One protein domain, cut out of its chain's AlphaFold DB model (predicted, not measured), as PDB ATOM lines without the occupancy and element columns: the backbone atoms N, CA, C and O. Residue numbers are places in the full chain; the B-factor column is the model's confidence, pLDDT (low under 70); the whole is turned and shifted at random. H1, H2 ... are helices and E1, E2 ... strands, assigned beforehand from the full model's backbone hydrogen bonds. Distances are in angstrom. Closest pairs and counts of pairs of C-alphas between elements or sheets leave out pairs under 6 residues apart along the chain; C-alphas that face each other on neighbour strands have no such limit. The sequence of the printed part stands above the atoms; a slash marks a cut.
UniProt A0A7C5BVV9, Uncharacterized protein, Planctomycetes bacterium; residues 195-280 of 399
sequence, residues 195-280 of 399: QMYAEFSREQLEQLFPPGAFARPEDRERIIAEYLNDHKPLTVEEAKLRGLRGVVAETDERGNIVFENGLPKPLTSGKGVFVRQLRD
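This is residues 195 to 280 of the 399 residues of an uncharacterized protein of Planctomycetes bacterium (UniProt A0A7C5BVV9). A small three-stranded sheet, E1, E3 and E2, has the short helix H3 at its side; the long helix H2 runs away from it toward one end of the domain, with H1 packed across the later part of H2, and the long loop of residues 250 to 270 makes the opposite end. The printed part has 86 residues, with three named helices and three named strands in the order H1, H2, E1, H3, E2, E3. The sheet is antiparallel in the order E1, E3, E2; the class is mixed, helices and strands, with 37 of the 86 residues in named elements. The whole is compact, with a radius of gyration of the C-alphas of 13.5 A, yet elongated in outline, spanning 41 by 25 by 22 A.

H1, residues 202 to 208, touches H2, residues 217 to 229, which meets it with residues 224 to 228 alone. Their closest C-alphas, those of Leu 205 and Ile 224, are 6.3 A apart, and the helices run opposite ways at a steep tilt of 59 degrees. E1, residues 233 to 235, and E3, residues 271 to 275, are antiparallel neighbours, with N 234 and O 272 2.9 A apart, within hydrogen-bond range. E3 is also the antiparallel neighbour of E2, residues 247 to 249, and forms a hairpin with it; N 249 and O 273 are 2.8 A apart, within hydrogen-bond range. The pairing is staggered: E3 pairs with E1 over residues 271 to 273 and with E2 over residues 273 to 275. H2 only grazes the sheet, with residues 226 to 229. H3, residues 236 to 241, is on the sheet but at the sheet's level, at a height of 0.8 A; its closest C-alpha pair with E2, Val 236 and Val 248, is 6.0 A apart. E1, H3 and E2 form a split strand-helix-strand unit, two strands with a helix between them along the chain and a third strand, E3, between them in the sheet, and its crossover is right-handed. H1 is apart from H3, as is H2. In H1, H2 and H3 every O i to N i+4 pair is within hydrogen-bond range.

H1 begins at C-alpha 202, (42.373, -44.300, -44.728). H2 is 18.6 A long from first to last C-alpha, H1 9.8 A and H3 8.7 A. E1 measures 7.2 A, E2 5.8 A and E3 12.5 A, with E3 ending at C-alpha 275, (38.376, -27.792, -48.974).

The two C-alphas farthest apart, those of Gly 212 and Glu 253, are 42.8 A apart. The link from E2 to E3 is long, 21 residues; outside the named strands, residues 259 to 260 pair with 263 to 264, antiparallel. The printed part has no cut, its mean pLDDT is 88.3, and no printed residue is under 70.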
ATOM      1  N   GLN A 195      44.147 -29.245 -40.300       78.25
ATOM      2  CA  GLN A 195      45.451 -29.764 -39.885       78.25
ATOM      3  C   GLN A 195      45.336 -30.978 -38.955       78.25
ATOM      4  O   GLN A 195      46.223 -31.824 -38.949       78.25
ATOM      5  N   MET A 196      44.236 -31.095 -38.203       76.25
ATOM      6  CA  MET A 196      44.046 -32.160 -37.214       76.25
ATOM      7  C   MET A 196      44.013 -33.560 -37.842       76.25
ATOM      8  O   MET A 196      44.390 -34.530 -37.191       76.25
ATOM      9  N   TYR A 197      43.575 -33.658 -39.100       82.31
ATOM     10  CA  TYR A 197      43.366 -34.930 -39.795       82.31
ATOM     11  C   TYR A 197      44.217 -35.081 -41.060       82.31
ATOM     12  O   TYR A 197      44.092 -36.087 -41.754       82.31
ATOM     13  N   ALA A 198      45.077 -34.107 -41.369       80.56
ATOM     14  CA  ALA A 198      45.830 -34.065 -42.625       80.56
ATOM     15  C   ALA A 198      46.745 -35.288 -42.827       80.56
ATOM     16  O   ALA A 198      46.938 -35.743 -43.955       80.56
ATOM     17  N   GLU A 199      47.274 -35.838 -41.733       82.94
ATOM     18  CA  GLU A 199      48.196 -36.981 -41.741       82.94
ATOM     19  C   GLU A 199      47.494 -38.335 -41.554       82.94
ATOM     20  O   GLU A 199      48.152 -39.374 -41.517       82.94
ATOM     21  N   PHE A 200      46.163 -38.351 -41.430       86.00
ATOM     22  CA  PHE A 200      45.444 -39.582 -41.128       86.00
ATOM     23  C   PHE A 200      45.352 -40.472 -42.369       86.00
ATOM     24  O   PHE A 200      44.929 -40.046 -43.446       86.00
ATOM     25  N   SER A 201      45.718 -41.744 -42.202       89.75
ATOM     26  CA  SER A 201      45.542 -42.755 -43.241       89.75
ATOM     27  C   SER A 201      44.066 -43.123 -43.405       89.75
ATOM     28  O   SER A 201      43.225 -42.857 -42.538       89.75
ATOM     29  N   ARG A 202      43.733 -43.791 -44.515       90.31
ATOM     30  CA  ARG A 202      42.373 -44.300 -44.728       90.31
ATOM     31  C   ARG A 202      41.959 -45.245 -43.602       90.31
ATOM     32  O   ARG A 202      40.857 -45.117 -43.089       90.31
ATOM     33  N   GLU A 203      42.846 -46.143 -43.188       88.81
ATOM     34  CA  GLU A 203      42.588 -47.119 -42.126       88.81
ATOM     35  C   GLU A 203      42.294 -46.423 -40.791       88.81
ATOM     36  O   GLU A 203      41.373 -46.812 -40.074       88.81
ATOM     37  N   GLN A 204      43.030 -45.355 -40.472       87.44
ATOM     38  CA  GLN A 204      42.795 -44.560 -39.265       87.44
ATOM     39  C   GLN A 204      41.450 -43.824 -39.322       87.44
ATOM     40  O   GLN A 204      40.707 -43.818 -38.339       87.44
ATOM     41  N   LEU A 205      41.093 -43.249 -40.474       88.00
ATOM     42  CA  LEU A 205      39.783 -42.620 -40.669       88.00
ATOM     43  C   LEU A 205      38.645 -43.644 -40.590       88.00
ATOM     44  O   LEU A 205      37.599 -43.356 -40.016       88.00
ATOM     45  N   GLU A 206      38.841 -44.857 -41.101       88.12
ATOM     46  CA  GLU A 206      37.860 -45.941 -41.010       88.12
ATOM     47  C   GLU A 206      37.631 -46.422 -39.571       88.12
ATOM     48  O   GLU A 206      36.509 -46.815 -39.243       88.12
ATOM     49  N   GLN A 207      38.659 -46.354 -38.715       84.75
ATOM     50  CA  GLN A 207      38.547 -46.614 -37.275       84.75
ATOM     51  C   GLN A 207      37.827 -45.480 -36.537       84.75
ATOM     52  O   GLN A 207      37.005 -45.750 -35.663       84.75
ATOM     53  N   LEU A 208      38.099 -44.219 -36.894       82.25
ATOM     54  CA  LEU A 208      37.389 -43.059 -36.339       82.25
ATOM     55  C   LEU A 208      35.910 -43.026 -36.743       82.25
ATOM     56  O   LEU A 208      35.061 -42.570 -35.976       82.25
ATOM     57  N   PHE A 209      35.604 -43.508 -37.947       86.12
ATOM     58  CA  PHE A 209      34.271 -43.529 -38.539       86.12
ATOM     59  C   PHE A 209      33.793 -44.981 -38.731       86.12
ATOM     60  O   PHE A 209      33.754 -45.478 -39.865       86.12
ATOM     61  N   PRO A 210      33.421 -45.687 -37.644       80.62
ATOM     62  CA  PRO A 210      33.103 -47.109 -37.702       80.62
ATOM     63  C   PRO A 210      31.827 -47.400 -38.514       80.62
ATOM     64  O   PRO A 210      30.942 -46.541 -38.640       80.62
ATOM     65  N   PRO A 211      31.690 -48.622 -39.064       78.94
ATOM     66  CA  PRO A 211      30.470 -49.037 -39.750       78.94
ATOM     67  C   PRO A 211      29.268 -48.965 -38.796       78.94
ATOM     68  O   PRO A 211      29.354 -49.356 -37.635       78.94
ATOM     69  N   GLY A 212      28.143 -48.433 -39.279       78.50
ATOM     70  CA  GLY A 212      26.936 -48.218 -38.472       78.50
ATOM     71  C   GLY A 212      26.877 -46.881 -37.721       78.50
ATOM     72  O   GLY A 212      25.816 -46.540 -37.207       78.50
ATOM     73  N   ALA A 213      27.953 -46.078 -37.713       75.88
ATOM     74  CA  ALA A 213      27.899 -44.699 -37.203       75.88
ATOM     75  C   ALA A 213      27.027 -43.770 -38.070       75.88
ATOM     76  O   ALA A 213      26.574 -42.723 -37.611       75.88
ATOM     77  N   PHE A 214      26.780 -44.159 -39.322       82.88
ATOM     78  CA  PHE A 214      25.990 -43.412 -40.293       82.88
ATOM     79  C   PHE A 214      24.782 -44.231 -40.734       82.88
ATOM     80  O   PHE A 214      24.872 -45.449 -40.885       82.88
ATOM     81  N   ALA A 215      23.665 -43.547 -40.993       82.94
ATOM     82  CA  ALA A 215      22.433 -44.186 -41.450       82.94
ATOM     83  C   ALA A 215      22.600 -44.893 -42.806       82.94
ATOM     84  O   ALA A 215      21.955 -45.909 -43.052       82.94
ATOM     85  N   ARG A 216      23.458 -44.357 -43.687       88.44
ATOM     86  CA  ARG A 216      23.773 -44.946 -44.993       88.44
ATOM     87  C   ARG A 216      25.277 -45.214 -45.101       88.44
ATOM     88  O   ARG A 216      26.059 -44.321 -44.773       88.44
ATOM     89  N   PRO A 217      25.703 -46.383 -45.611       88.81
ATOM     90  CA  PRO A 217      27.122 -46.674 -45.842       88.81
ATOM     91  C   PRO A 217      27.801 -45.675 -46.790       88.81
ATOM     92  O   PRO A 217      28.953 -45.312 -46.593       88.81
ATOM     93  N   GLU A 218      27.066 -45.165 -47.777       90.00
ATOM     94  CA  GLU A 218      27.557 -44.161 -48.730       90.00
ATOM     95  C   GLU A 218      27.966 -42.847 -48.049       90.00
ATOM     96  O   GLU A 218      28.934 -42.206 -48.456       90.00
ATOM     97  N   ASP A 219      27.263 -42.451 -46.979       90.12
ATOM     98  CA  ASP A 219      27.607 -41.247 -46.222       90.12
ATOM     99  C   ASP A 219      28.962 -41.402 -45.525       90.12
ATOM    100  O   ASP A 219      29.726 -40.438 -45.463       90.12
ATOM    101  N   ARG A 220      29.275 -42.613 -45.046       90.81
ATOM    102  CA  ARG A 220      30.574 -42.939 -44.449       90.81
ATOM    103  C   ARG A 220      31.691 -42.798 -45.478       90.81
ATOM    104  O   ARG A 220      32.652 -42.075 -45.228       90.81
ATOM    105  N   GLU A 221      31.549 -43.453 -46.630       91.19
ATOM    106  CA  GLU A 221      32.568 -43.416 -47.687       91.19
ATOM    107  C   GLU A 221      32.786 -41.997 -48.213       91.19
ATOM    108  O   GLU A 221      33.930 -41.582 -48.397       91.19
ATOM    109  N   ARG A 222      31.710 -41.211 -48.369       92.50
ATOM    110  CA  ARG A 222      31.816 -39.792 -48.730       92.50
ATOM    111  C   ARG A 222      32.638 -39.019 -47.705       92.50
ATOM    112  O   ARG A 222      33.534 -38.281 -48.090       92.50
ATOM    113  N   ILE A 223      32.346 -39.171 -46.413       90.88
ATOM    114  CA  ILE A 223      33.052 -38.434 -45.357       90.88
ATOM    115  C   ILE A 223      34.527 -38.829 -45.324       90.88
ATOM    116  O   ILE A 223      35.382 -37.955 -45.294       90.88
ATOM    117  N   ILE A 224      34.850 -40.119 -45.407       91.62
ATOM    118  CA  ILE A 224      36.248 -40.563 -45.476       91.62
ATOM    119  C   ILE A 224      36.935 -39.956 -46.707       91.62
ATOM    120  O   ILE A 224      38.042 -39.431 -46.597       91.62
ATOM    121  N   ALA A 225      36.268 -39.954 -47.864       92.25
ATOM    122  CA  ALA A 225      36.795 -39.332 -49.072       92.25
ATOM    123  C   ALA A 225      37.003 -37.816 -48.912       92.25
ATOM    124  O   ALA A 225      38.008 -37.301 -49.393       92.25
ATOM    125  N   GLU A 226      36.111 -37.097 -48.228       92.81
ATOM    126  CA  GLU A 226      36.283 -35.667 -47.941       92.81
ATOM    127  C   GLU A 226      37.534 -35.407 -47.094       92.81
ATOM    128  O   GLU A 226      38.312 -34.525 -47.438       92.81
ATOM    129  N   TYR A 227      37.763 -36.194 -46.038       91.62
ATOM    130  CA  TYR A 227      38.942 -36.048 -45.173       91.62
ATOM    131  C   TYR A 227      40.232 -36.425 -45.917       91.62
ATOM    132  O   TYR A 227      41.240 -35.740 -45.786       91.62
ATOM    133  N   LEU A 228      40.202 -37.461 -46.762       91.56
ATOM    134  CA  LEU A 228      41.367 -37.878 -47.549       91.56
ATOM    135  C   LEU A 228      41.765 -36.879 -48.638       91.56
ATOM    136  O   LEU A 228      42.942 -36.843 -49.004       91.56
ATOM    137  N   ASN A 229      40.810 -36.129 -49.195       91.19
ATOM    138  CA  ASN A 229      41.049 -35.153 -50.264       91.19
ATOM    139  C   ASN A 229      41.157 -33.709 -49.746       91.19
ATOM    140  O   ASN A 229      41.380 -32.805 -50.548       91.19
ATOM    141  N   ASP A 230      41.001 -33.477 -48.440       91.75
ATOM    142  CA  ASP A 230      41.091 -32.140 -47.859       91.75
ATOM    143  C   ASP A 230      42.473 -31.523 -48.106       91.75
ATOM    144  O   ASP A 230      43.503 -32.174 -47.922       91.75
ATOM    145  N   HIS A 231      42.482 -30.275 -48.568       89.19
ATOM    146  CA  HIS A 231      43.666 -29.515 -48.975       89.19
ATOM    147  C   HIS A 231      44.513 -30.186 -50.074       89.19
ATOM    148  O   HIS A 231      45.682 -29.844 -50.265       89.19
ATOM    149  N   LYS A 232      43.929 -31.112 -50.849       89.88
ATOM    150  CA  LYS A 232      44.575 -31.742 -52.010       89.88
ATOM    151  C   LYS A 232      44.004 -31.214 -53.324       89.88
ATOM    152  O   LYS A 232      42.835 -30.824 -53.387       89.88
ATOM    153  N   PRO A 233      44.811 -31.202 -54.399       91.31
ATOM    154  CA  PRO A 233      44.336 -30.773 -55.702       91.31
ATOM    155  C   PRO A 233      43.264 -31.732 -56.233       91.31
ATOM    156  O   PRO A 233      43.499 -32.937 -56.320       91.31
ATOM    157  N   LEU A 234      42.113 -31.193 -56.629       93.19
ATOM    158  CA  LEU A 234      40.971 -31.950 -57.146       93.19
ATOM    159  C   LEU A 234      40.252 -31.139 -58.231       93.19
ATOM    160  O   LEU A 234      40.255 -29.905 -58.205       93.19
ATOM    161  N   THR A 235      39.633 -31.816 -59.198       93.62
ATOM    162  CA  THR A 235      38.776 -31.147 -60.184       93.62
ATOM    163  C   THR A 235      37.336 -31.036 -59.690       93.62
ATOM    164  O   THR A 235      36.846 -31.892 -58.949       93.62
ATOM    165  N   VAL A 236      36.634 -29.982 -60.113       92.19
ATOM    166  CA  VAL A 236      35.215 -29.770 -59.767       92.19
ATOM    167  C   VAL A 236      34.353 -30.955 -60.221       92.19
ATOM    168  O   VAL A 236      33.455 -31.386 -59.499       92.19
ATOM    169  N   GLU A 237      34.645 -31.521 -61.393       93.00
ATOM    170  CA  GLU A 237      33.903 -32.661 -61.935       93.00
ATOM    171  C   GLU A 237      34.168 -33.951 -61.148       93.00
ATOM    172  O   GLU A 237      33.226 -34.669 -60.823       93.00
ATOM    173  N   GLU A 238      35.413 -34.218 -60.739       92.19
ATOM    174  CA  GLU A 238      35.717 -35.351 -59.854       92.19
ATOM    175  C   GLU A 238      35.044 -35.216 -58.484       92.19
ATOM    176  O   GLU A 238      34.523 -36.202 -57.958       92.19
ATOM    177  N   ALA A 239      35.023 -34.008 -57.912       91.88
ATOM    178  CA  ALA A 239      34.353 -33.745 -56.640       91.88
ATOM    179  C   ALA A 239      32.843 -34.030 -56.727       91.88
ATOM    180  O   ALA A 239      32.290 -34.688 -55.843       91.88
ATOM    181  N   LYS A 240      32.195 -33.602 -57.822       91.62
ATOM    182  CA  LYS A 240      30.776 -33.880 -58.100       91.62
ATOM    183  C   LYS A 240      30.512 -35.366 -58.326       91.62
ATOM    184  O   LYS A 240      29.580 -35.901 -57.734       91.62
ATOM    185  N   LEU A 241      31.339 -36.043 -59.128       91.00
ATOM    186  CA  LEU A 241      31.214 -37.482 -59.397       91.00
ATOM    187  C   LEU A 241      31.328 -38.322 -58.118       91.00
ATOM    188  O   LEU A 241      30.629 -39.320 -57.970       91.00
ATOM    189  N   ARG A 242      32.183 -37.905 -57.178       88.75
ATOM    190  CA  ARG A 242      32.340 -38.539 -55.858       88.75
ATOM    191  C   ARG A 242      31.294 -38.084 -54.830       88.75
ATOM    192  O   ARG A 242      31.291 -38.589 -53.711       88.75
ATOM    193  N   GLY A 243      30.428 -37.132 -55.183       89.69
ATOM    194  CA  GLY A 243      29.379 -36.604 -54.310       89.69
ATOM    195  C   GLY A 243      29.898 -35.868 -53.072       89.69
ATOM    196  O   GLY A 243      29.215 -35.869 -52.048       89.69
ATOM    197  N   LEU A 244      31.099 -35.279 -53.129       92.62
ATOM    198  CA  LEU A 244      31.697 -34.557 -52.001       92.62
ATOM    199  C   LEU A 244      30.914 -33.265 -51.712       92.62
ATOM    200  O   LEU A 244      30.501 -32.572 -52.640       92.62
ATOM    201  N   ARG A 245      30.720 -32.917 -50.432       90.00
ATOM    202  CA  ARG A 245      29.980 -31.708 -50.010       90.00
ATOM    203  C   ARG A 245      30.854 -30.473 -49.794       90.00
ATOM    204  O   ARG A 245      30.319 -29.391 -49.575       90.00
ATOM    205  N   GLY A 246      32.176 -30.635 -49.810       89.44
ATOM    206  CA  GLY A 246      33.122 -29.521 -49.741       89.44
ATOM    207  C   GLY A 246      33.166 -28.697 -51.029       89.44
ATOM    208  O   GLY A 246      32.450 -28.969 -51.992       89.44
ATOM    209  N   VAL A 247      34.041 -27.696 -51.051       92.62
ATOM    210  CA  VAL A 247      34.229 -26.799 -52.199       92.62
ATOM    211  C   VAL A 247      35.597 -27.027 -52.826       92.62
ATOM    212  O   VAL A 247      36.580 -27.225 -52.123       92.62
ATOM    213  N   VAL A 248      35.683 -26.991 -54.155       93.94
ATOM    214  CA  VAL A 248      36.978 -26.883 -54.841       93.94
ATOM    215  C   VAL A 248      37.288 -25.398 -54.955       93.94
ATOM    216  O   VAL A 248      36.585 -24.675 -55.657       93.94
ATOM    217  N   ALA A 249      38.285 -24.940 -54.210       93.44
ATOM    218  CA  ALA A 249      38.643 -23.539 -54.103       93.44
ATOM    219  C   ALA A 249      39.676 -23.125 -55.159       93.44
ATOM    220  O   ALA A 249      40.541 -23.918 -55.552       93.44
ATOM    221  N   GLU A 250      39.569 -21.875 -55.607       92.38
ATOM    222  CA  GLU A 250      40.548 -21.228 -56.479       92.38
ATOM    223  C   GLU A 250      41.896 -21.084 -55.762       92.38
ATOM    224  O   GLU A 250      41.946 -20.809 -54.561       92.38
ATOM    225  N   THR A 251      42.988 -21.270 -56.503       89.69
ATOM    226  CA  THR A 251      44.352 -21.096 -55.996       89.69
ATOM    227  C   THR A 251      45.061 -19.947 -56.694       89.69
ATOM    228  O   THR A 251      44.912 -19.782 -57.903       89.69
ATOM    229  N   ASP A 252      45.865 -19.191 -55.949       88.00
ATOM    230  CA  ASP A 252      46.754 -18.166 -56.496       88.00
ATOM    231  C   ASP A 252      47.957 -18.779 -57.251       88.00
ATOM    232  O   ASP A 252      48.157 -19.997 -57.280       88.00
ATOM    233  N   GLU A 253      48.800 -17.930 -57.849       80.69
ATOM    234  CA  GLU A 253      50.020 -18.344 -58.567       80.69
ATOM    235  C   GLU A 253      51.038 -19.088 -57.679       80.69
ATOM    236  O   GLU A 253      51.945 -19.750 -58.186       80.69
ATOM    237  N   ARG A 254      50.896 -18.991 -56.353       77.38
ATOM    238  CA  ARG A 254      51.743 -19.652 -55.351       77.38
ATOM    239  C   ARG A 254      51.115 -20.947 -54.822       77.38
ATOM    240  O   ARG A 254      51.731 -21.613 -53.995       77.38
ATOM    241  N   GLY A 255      49.926 -21.320 -55.304       76.38
ATOM    242  CA  GLY A 255      49.193 -22.514 -54.885       76.38
ATOM    243  C   GLY A 255      48.398 -22.354 -53.585       76.38
ATOM    244  O   GLY A 255      47.887 -23.350 -53.074       76.38
ATOM    245  N   ASN A 256      48.268 -21.140 -53.045       85.00
ATOM    246  CA  ASN A 256      47.464 -20.873 -51.854       85.00
ATOM    247  C   ASN A 256      45.996 -20.679 -52.220       85.00
ATOM    248  O   ASN A 256      45.672 -20.143 -53.276       85.00
ATOM    249  N   ILE A 257      45.104 -21.065 -51.312       88.44
ATOM    250  CA  ILE A 257      43.660 -20.904 -51.489       88.44
ATOM    251  C   ILE A 257      43.291 -19.415 -51.456       88.44
ATOM    252  O   ILE A 257      43.657 -18.694 -50.529       88.44
ATOM    253  N   VAL A 258      42.524 -18.968 -52.450       90.50
ATOM    254  CA  VAL A 258      41.952 -17.620 -52.497       90.50
ATOM    255  C   VAL A 258      40.699 -17.577 -51.625       90.50
ATOM    256  O   VAL A 258      39.776 -18.376 -51.803       90.50
ATOM    257  N   PHE A 259      40.647 -16.625 -50.695       89.44
ATOM    258  CA  PHE A 259      39.494 -16.405 -49.820       89.44
ATOM    259  C   PHE A 259      38.738 -15.135 -50.219       89.44
ATOM    260  O   PHE A 259      39.336 -14.077 -50.404       89.44
ATOM    261  N   GLU A 260      37.412 -15.224 -50.295       89.19
ATOM    262  CA  GLU A 260      36.495 -14.107 -50.521       89.19
ATOM    263  C   GLU A 260      35.533 -14.020 -49.328       89.19
ATOM    264  O   GLU A 260      34.880 -15.000 -48.971       89.19
ATOM    265  N   ASN A 261      35.480 -12.867 -48.653       86.00
ATOM    266  CA  ASN A 261      34.697 -12.670 -47.420       86.00
ATOM    267  C   ASN A 261      34.981 -13.709 -46.311       86.00
ATOM    268  O   ASN A 261      34.089 -14.083 -45.552       86.00
ATOM    269  N   GLY A 262      36.226 -14.190 -46.220       79.44
ATOM    270  CA  GLY A 262      36.642 -15.180 -45.220       79.44
ATOM    271  C   GLY A 262      36.255 -16.627 -45.542       79.44
ATOM    272  O   GLY A 262      36.496 -17.509 -44.722       79.44
ATOM    273  N   LEU A 263      35.695 -16.897 -46.726       85.94
ATOM    274  CA  LEU A 263      35.382 -18.243 -47.206       85.94
ATOM    275  C   LEU A 263      36.232 -18.592 -48.435       85.94
ATOM    276  O   LEU A 263      36.570 -17.693 -49.205       85.94
ATOM    277  N   PRO A 264      36.584 -19.874 -48.651       88.94
ATOM    278  CA  PRO A 264      37.284 -20.287 -49.863       88.94
ATOM    279  C   PRO A 264      36.450 -19.938 -51.099       88.94
ATOM    280  O   PRO A 264      35.279 -20.321 -51.180       88.94
ATOM    281  N   LYS A 265      37.039 -19.225 -52.063       92.38
ATOM    282  CA  LYS A 265      36.348 -18.827 -53.290       92.38
ATOM    283  C   LYS A 265      36.125 -20.058 -54.180       92.38
ATOM    284  O   LYS A 265      37.106 -20.671 -54.609       92.38
ATOM    285  N   PRO A 266      34.871 -20.459 -54.457       91.94
ATOM    286  CA  PRO A 266      34.595 -21.702 -55.168       91.94
ATOM    287  C   PRO A 266      34.861 -21.572 -56.674       91.94
ATOM    288  O   PRO A 266      34.431 -20.613 -57.315       91.94
ATOM    289  N   LEU A 267      35.502 -22.584 -57.259       91.69
ATOM    290  CA  LEU A 267      35.606 -22.763 -58.707       91.69
ATOM    291  C   LEU A 267      34.328 -23.400 -59.265       91.69
ATOM    292  O   LEU A 267      33.788 -24.356 -58.708       91.69
ATOM    293  N   THR A 268      33.862 -22.905 -60.412       87.88
ATOM    294  CA  THR A 268      32.700 -23.466 -61.123       87.88
ATOM    295  C   THR A 268      33.078 -24.612 -62.064       87.88
ATOM    296  O   THR A 268      32.255 -25.499 -62.309       87.88
ATOM    297  N   SER A 269      34.317 -24.628 -62.561       88.38
ATOM    298  CA  SER A 269      34.896 -25.688 -63.391       88.38
ATOM    299  C   SER A 269      36.427 -25.703 -63.267       88.38
ATOM    300  O   SER A 269      37.033 -24.751 -62.778       88.38
ATOM    301  N   GLY A 270      37.066 -26.796 -63.697       90.38
ATOM    302  CA  GLY A 270      38.528 -26.920 -63.710       90.38
ATOM    303  C   GLY A 270      39.128 -27.556 -62.451       90.38
ATOM    304  O   GLY A 270      38.450 -28.281 -61.718       90.38
ATOM    305  N   LYS A 271      40.435 -27.339 -62.260       92.00
ATOM    306  CA  LYS A 271      41.250 -27.910 -61.178       92.00
ATOM    307  C   LYS A 271      41.551 -26.836 -60.134       92.00
ATOM    308  O   LYS A 271      41.999 -25.756 -60.497       92.00
ATOM    309  N   GLY A 272      41.354 -27.167 -58.865       92.12
ATOM    310  CA  GLY A 272      41.708 -26.321 -57.725       92.12
ATOM    311  C   GLY A 272      42.097 -27.175 -56.527       92.12
ATOM    312  O   GLY A 272      42.496 -28.328 -56.701       92.12
ATOM    313  N   VAL A 273      41.957 -26.634 -55.320       93.38
ATOM    314  CA  VAL A 273      42.205 -27.363 -54.065       93.38
ATOM    315  C   VAL A 273      40.880 -27.665 -53.385       93.38
ATOM    316  O   VAL A 273      40.074 -26.767 -53.166       93.38
ATOM    317  N   PHE A 274      40.625 -28.930 -53.057       93.44
ATOM    318  CA  PHE A 274      39.409 -29.299 -52.343       93.44
ATOM    319  C   PHE A 274      39.515 -28.909 -50.867       93.44
ATOM    320  O   PHE A 274      40.471 -29.269 -50.189       93.44
ATOM    321  N   VAL A 275      38.510 -28.196 -50.370       91.94
ATOM    322  CA  VAL A 275      38.376 -27.792 -48.974       91.94
ATOM    323  C   VAL A 275      37.086 -28.394 -48.444       91.94
ATOM    324  O   VAL A 275      35.988 -28.091 -48.926       91.94
ATOM    325  N   ARG A 276      37.206 -29.278 -47.453       92.69
ATOM    326  CA  ARG A 276      36.029 -29.888 -46.828       92.69
ATOM    327  C   ARG A 276      35.257 -28.864 -45.996       92.69
ATOM    328  O   ARG A 276      35.805 -27.881 -45.502       92.69
ATOM    329  N   GLN A 277      33.977 -29.137 -45.772       89.25
ATOM    330  CA  GLN A 277      33.191 -28.354 -44.826       89.25
ATOM    331  C   GLN A 277      33.659 -28.649 -43.393       89.25
ATOM    332  O   GLN A 277      33.619 -29.800 -42.950       89.25
ATOM    333  N   LEU A 278      34.084 -27.612 -42.670       88.06
ATOM    334  CA  LEU A 278      34.429 -27.721 -41.253       88.06
ATOM    335  C   LEU A 278      33.166 -27.898 -40.409       88.06
ATOM    336  O   LEU A 278      32.123 -27.300 -40.691       88.06
ATOM    337  N   ARG A 279      33.260 -28.738 -39.379       86.12
ATOM    338  CA  ARG A 279      32.141 -29.074 -38.498       86.12
ATOM    339  C   ARG A 279      32.257 -28.363 -37.157       86.12
ATOM    340  O   ARG A 279      33.263 -28.455 -36.465       86.12
ATOM    341  N   ASP A 280      31.176 -27.718 -36.744       87.19
ATOM    342  CA  ASP A 280      31.031 -27.272 -35.362       87.19
ATOM    343  C   ASP A 280      30.473 -28.426 -34.519       87.19
ATOM    344  O   ASP A 280      29.266 -28.692 -34.502       87.19
TER     345      ASP A 280